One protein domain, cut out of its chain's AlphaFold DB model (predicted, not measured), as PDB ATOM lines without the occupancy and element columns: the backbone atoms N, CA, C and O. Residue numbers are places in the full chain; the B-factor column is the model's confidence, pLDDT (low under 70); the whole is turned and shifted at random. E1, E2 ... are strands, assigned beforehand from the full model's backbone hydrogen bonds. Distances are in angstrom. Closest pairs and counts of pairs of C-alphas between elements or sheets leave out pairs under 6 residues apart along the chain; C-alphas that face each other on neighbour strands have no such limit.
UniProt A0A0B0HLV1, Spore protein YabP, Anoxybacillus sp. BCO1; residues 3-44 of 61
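Overview. This is residues 3 to 44 of the 61 residues of the protein "Spore protein YabP" of Anoxybacillus sp. BCO1 (UniProt A0A0B0HLV1). A ribbon of two long strands, E2 and E3, bends round into an open C, and the short strand E1 lies beside the first part of E2 in one limb. The 42 printed residues hold three named strands, E1, E2 and E3 along the chain, in one antiparallel sheet of order E1, E2, E3, an all-strand meander, each strand the antiparallel neighbour of the one before. It is compact, radius of gyration of the C-alphas 10.3 A, and flat, spanning 27 by 23 by 9 A.

Along the chain. E1, residues 3 to 8, is 15.7 A long and begins at C-alpha 3 (-35.720, 1.793, -103.156). E2, residues 11 to 26, measures 18.1 A and bends by 146 degrees at residue 23. E3, residues 31 to 43, measures 17.2 A, bends by 132 degrees at residue 38 and ends at C-alpha 43 (-39.866, 10.864, -94.856).

Arrangement. E1 and E2 form a hairpin at 137 degrees, with N 4 and O 15 within hydrogen-bond range at 2.8 A. E2 and E3 form another at 111 degrees, with N 23 and O 33 at 2.8 A. E2 is the inner strand of this twisted sheet.

Size, cuts and confidence. The C-alphas farthest apart, of Asp 28 and Phe 39, are 27.6 A apart. The printed part has no cut, both links are tight, and no printed residue is under 70 in pLDDT.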
ATOM      1  N   ASN A   3     -35.638   0.719-104.131       92.88
ATOM      2  CA  ASN A   3     -35.720   1.793-103.156       92.88
ATOM      3  C   ASN A   3     -34.350   2.467-102.970       92.88
ATOM      4  O   ASN A   3     -33.315   1.808-103.062       92.88
ATOM      5  N   PHE A   4     -34.369   3.772-102.714       96.56
ATOM      6  CA  PHE A   4     -33.257   4.543-102.167       96.56
ATOM      7  C   PHE A   4     -33.665   5.055-100.788       96.56
ATOM      8  O   PHE A   4     -34.812   5.454-100.599       96.56
ATOM      9  N   LEU A   5     -32.728   5.030 -99.846       95.69
ATOM     10  CA  LEU A   5     -32.874   5.645 -98.536       95.69
ATOM     11  C   LEU A   5     -31.789   6.710 -98.422       95.69
ATOM     12  O   LEU A   5     -30.616   6.400 -98.626       95.69
ATOM     13  N   LEU A   6     -32.189   7.952 -98.178       95.38
ATOM     14  CA  LEU A   6     -31.287   9.090 -98.062       95.38
ATOM     15  C   LEU A   6     -31.385   9.652 -96.653       95.38
ATOM     16  O   LEU A   6     -32.484   9.890 -96.166       95.38
ATOM     17  N   GLU A   7     -30.250   9.885 -96.015       93.38
ATOM     18  CA  GLU A   7     -30.202  10.663 -94.784       93.38
ATOM     19  C   GLU A   7     -30.206  12.151 -95.146       93.38
ATOM     20  O   GLU A   7     -29.442  12.597 -96.005       93.38
ATOM     21  N   THR A   8     -31.117  12.912 -94.547       92.56
ATOM     22  CA  THR A   8     -31.272  14.350 -94.785       92.56
ATOM     23  C   THR A   8     -31.356  15.085 -93.450       92.56
ATOM     24  O   THR A   8     -31.517  14.467 -92.402       92.56
ATOM     25  N   VAL A   9     -31.343  16.418 -93.482       91.75
ATOM     26  CA  VAL A   9     -31.512  17.246 -92.274       91.75
ATOM     27  C   VAL A   9     -32.860  17.002 -91.571       91.75
ATOM     28  O   VAL A   9     -32.951  17.178 -90.362       91.75
ATOM     29  N   MET A  10     -33.903  16.581 -92.297       90.12
ATOM     30  CA  MET A  10     -35.228  16.276 -91.728       90.12
ATOM     31  C   MET A  10     -35.395  14.794 -91.344       90.12
ATOM     32  O   MET A  10     -36.512  14.354 -91.090       90.12
ATOM     33  N   GLY A  11     -34.310  14.014 -91.338       91.12
ATOM     34  CA  GLY A  11     -34.335  12.569 -91.116       91.12
ATOM     35  C   GLY A  11     -34.269  11.763 -92.414       91.12
ATOM     36  O   GLY A  11     -33.878  12.265 -93.476       91.12
ATOM     37  N   PHE A  12     -34.625  10.481 -92.332       94.94
ATOM     38  CA  PHE A  12     -34.495   9.551 -93.451       94.94
ATOM     39  C   PHE A  12     -35.597   9.737 -94.495       94.94
ATOM     40  O   PHE A  12     -36.780   9.623 -94.200       94.94
ATOM     41  N   LEU A  13     -35.217   9.933 -95.752       95.69
ATOM     42  CA  LEU A  13     -36.116  10.018 -96.897       95.69
ATOM     43  C   LEU A  13     -36.077   8.713 -97.696       95.69
ATOM     44  O   LEU A  13     -35.049   8.338 -98.264       95.69
ATOM     45  N   SER A  14     -37.214   8.027 -97.771       96.25
ATOM     46  CA  SER A  14     -37.402   6.811 -98.561       96.25
ATOM     47  C   SER A  14     -38.005   7.140 -99.922       96.25
ATOM     48  O   SER A  14     -39.048   7.785-100.015       96.25
ATOM     49  N   ILE A  15     -37.363   6.672-100.991       97.75
ATOM     50  CA  ILE A  15     -37.817   6.840-102.374       97.75
ATOM     51  C   ILE A  15     -37.979   5.456-102.993       97.75
ATOM     52  O   ILE A  15     -36.995   4.725-103.124       97.75
ATOM     53  N   LYS A  16     -39.192   5.090-103.421       97.88
ATOM     54  CA  LYS A  16     -39.479   3.790-104.056       97.88
ATOM     55  C   LYS A  16     -39.996   3.951-105.477       97.88
ATOM     56  O   LYS A  16     -40.701   4.903-105.813       97.88
ATOM     57  N   GLY A  17     -39.651   2.990-106.328       98.06
ATOM     58  CA  GLY A  17     -39.998   3.052-107.739       98.06
ATOM     59  C   GLY A  17     -39.489   1.882-108.576       98.06
ATOM     60  O   GLY A  17     -39.073   0.830-108.075       98.06
ATOM     61  N   GLN A  18     -39.499   2.077-109.889       98.19
ATOM     62  CA  GLN A  18     -39.012   1.124-110.882       98.19
ATOM     63  C   GLN A  18     -37.890   1.740-111.721       98.19
ATOM     64  O   GLN A  18     -37.920   2.924-112.056       98.19
ATOM     65  N   SER A  19     -36.892   0.919-112.056       97.12
ATOM     66  CA  SER A  19     -35.713   1.334-112.829       97.12
ATOM     67  C   SER A  19     -35.006   2.562-112.241       97.12
ATOM     68  O   SER A  19     -34.494   3.398-112.980       97.12
ATOM     69  N   LEU A  20     -34.994   2.676-110.905       97.62
ATOM     70  CA  LEU A  20     -34.348   3.786-110.210       97.62
ATOM     71  C   LEU A  20     -32.817   3.688-110.319       97.62
ATOM     72  O   LEU A  20     -32.195   2.680-109.956       97.62
ATOM     73  N   GLN A  21     -32.200   4.768-110.778       96.62
ATOM     74  CA  GLN A  21     -30.759   4.923-110.928       96.62
ATOM     75  C   GLN A  21     -30.330   6.273-110.357       96.62
ATOM     76  O   GLN A  21     -30.849   7.310-110.762       96.62
ATOM     77  N   MET A  22     -29.353   6.258-109.455       95.00
ATOM     78  CA  MET A  22     -28.661   7.468-109.031       95.00
ATOM     79  C   MET A  22     -27.697   7.870-110.151       95.00
ATOM     80  O   MET A  22     -26.911   7.046-110.616       95.00
ATOM     81  N   LYS A  23     -27.826   9.099-110.648       95.44
ATOM     82  CA  LYS A  23     -26.993   9.657-111.722       95.44
ATOM     83  C   LYS A  23     -25.872  10.527-111.180       95.44
ATOM     84  O   LYS A  23     -24.781  10.489-111.729       95.44
ATOM     85  N   ASN A  24     -26.155  11.282-110.125       93.88
ATOM     86  CA  ASN A  24     -25.185  12.123-109.445       93.88
ATOM     87  C   ASN A  24     -25.442  12.088-107.938       93.88
ATOM     88  O   ASN A  24     -26.605  12.038-107.525       93.88
ATOM     89  N   LEU A  25     -24.369  12.140-107.157       94.44
ATOM     90  CA  LEU A  25     -24.385  12.360-105.716       94.44
ATOM     91  C   LEU A  25     -23.159  13.202-105.365       94.44
ATOM     92  O   LEU A  25     -22.031  12.738-105.494       94.44
ATOM     93  N   ASP A  26     -23.409  14.433-104.946       95.81
ATOM     94  CA  ASP A  26     -22.422  15.361-104.410       95.81
ATOM     95  C   ASP A  26     -22.808  15.617-102.950       95.81
ATOM     96  O   ASP A  26     -23.760  16.348-102.669       95.81
ATOM     97  N   VAL A  27     -22.130  14.925-102.032       92.31
ATOM     98  CA  VAL A  27     -22.437  14.964-100.594       92.31
ATOM     99  C   VAL A  27     -22.053  16.316-100.000       92.31
ATOM    100  O   VAL A  27     -22.822  16.868 -99.220       92.31
ATOM    101  N   ASP A  28     -20.931  16.888-100.443       95.06
ATOM    102  CA  ASP A  28     -20.435  18.180 -99.960       95.06
ATOM    103  C   ASP A  28     -21.407  19.316-100.299       95.06
ATOM    104  O   ASP A  28     -21.621  20.224 -99.496       95.06
ATOM    105  N   LYS A  29     -22.042  19.253-101.479       96.12
ATOM    106  CA  LYS A  29     -23.085  20.211-101.885       96.12
ATOM    107  C   LYS A  29     -24.503  19.799-101.484       96.12
ATOM    108  O   LYS A  29     -25.430  20.578-101.700       96.12
ATOM    109  N   GLY A  30     -24.700  18.586-100.969       94.06
ATOM    110  CA  GLY A  30     -26.024  18.039-100.661       94.06
ATOM    111  C   GLY A  30     -26.921  17.835-101.891       94.06
ATOM    112  O   GLY A  30     -28.142  17.947-101.792       94.06
ATOM    113  N   ILE A  31     -26.341  17.564-103.066       95.62
ATOM    114  CA  ILE A  31     -27.082  17.406-104.326       95.62
ATOM    115  C   ILE A  31     -27.114  15.934-104.732       95.62
ATOM    116  O   ILE A  31     -26.082  15.296-104.915       95.62
ATOM    117  N   VAL A  32     -28.309  15.407-104.987       96.56
ATOM    118  CA  VAL A  32     -28.502  14.064-105.549       96.56
ATOM    119  C   VAL A  32     -29.441  14.117-106.748       96.56
ATOM    120  O   VAL A  32     -30.404  14.880-106.780       96.56
ATOM    121  N   SER A  33     -29.171  13.306-107.768       97.12
ATOM    122  CA  SER A  33     -30.033  13.158-108.944       97.12
ATOM    123  C   SER A  33     -30.420  11.698-109.123       97.12
ATOM    124  O   SER A  33     -29.559  10.850-109.359       97.12
ATOM    125  N   ILE A  34     -31.718  11.399-109.048       97.25
ATOM    126  CA  ILE A  34     -32.265  10.046-109.209       97.25
ATOM    127  C   ILE A  34     -33.201  10.034-110.417       97.25
ATOM    128  O   ILE A  34     -34.114  10.849-110.517       97.25
ATOM    129  N   LYS A  35     -32.978   9.095-111.340       97.44
ATOM    130  CA  LYS A  35     -33.795   8.896-112.542       97.44
ATOM    131  C   LYS A  35     -34.474   7.534-112.504       97.44
ATOM    132  O   LYS A  35     -33.838   6.531-112.198       97.44
ATOM    133  N   GLY A  36     -35.744   7.497-112.878       97.31
ATOM    134  CA  GLY A  36     -36.552   6.286-112.998       97.31
ATOM    135  C   GLY A  36     -38.030   6.622-112.829       97.31
ATOM    136  O   GLY A  36     -38.393   7.796-112.764       97.31
ATOM    137  N   LYS A  37     -38.889   5.604-112.754       98.06
ATOM    138  CA  LYS A  37     -40.312   5.804-112.463       98.06
ATOM    139  C   LYS A  37     -40.505   5.824-110.949       98.06
ATOM    140  O   LYS A  37     -40.287   4.800-110.305       98.06
ATOM    141  N   ILE A  38     -40.874   6.976-110.397       97.62
ATOM    142  CA  ILE A  38     -41.086   7.163-108.956       97.62
ATOM    143  C   ILE A  38     -42.533   6.808-108.608       97.62
ATOM    144  O   ILE A  38     -43.452   7.191-109.328       97.62
ATOM    145  N   PHE A  39     -42.715   6.064-107.519       97.94
ATOM    146  CA  PHE A  39     -44.029   5.709-106.977       97.94
ATOM    147  C   PHE A  39     -44.283   6.348-105.615       97.94
ATOM    148  O   PHE A  39     -45.409   6.731-105.331       97.94
ATOM    149  N   GLU A  40     -43.249   6.471-104.786       97.25
ATOM    150  CA  GLU A  40     -43.372   6.955-103.414       97.25
ATOM    151  C   GLU A  40     -42.124   7.758-103.025       97.25
ATOM    152  O   GLU A  40     -41.004   7.351-103.350       97.25
ATOM    153  N   ILE A  41     -42.334   8.881-102.333       96.50
ATOM    154  CA  ILE A  41     -41.302   9.691-101.679       96.50
ATOM    155  C   ILE A  41     -41.842  10.053-100.295       96.50
ATOM    156  O   ILE A  41     -42.809  10.806-100.199       96.50
ATOM    157  N   VAL A  42     -41.261   9.484 -99.242       96.12
ATOM    158  CA  VAL A  42     -41.785   9.585 -97.873       96.12
ATOM    159  C   VAL A  42     -40.633   9.761 -96.895       96.12
ATOM    160  O   VAL A  42     -39.693   8.966 -96.900       96.12
ATOM    161  N   TYR A  43     -40.713  10.785 -96.043       94.62
ATOM    162  CA  TYR A  43     -39.866  10.864 -94.856       94.62
ATOM    163  C   TYR A  43     -40.294   9.784 -93.864       94.62
ATOM    164  O   TYR A  43     -41.476   9.656 -93.546       94.62
ATOM    165  N   LEU A  44     -39.337   8.980 -93.415       90.81
ATOM    166  CA  LEU A  44     -39.536   8.045 -92.324       90.81
ATOM    167  C   LEU A  44     -39.592   8.869 -91.043       90.81
ATOM    168  O   LEU A  44     -38.613   9.494 -90.649       90.81
TER     169      LEU A  44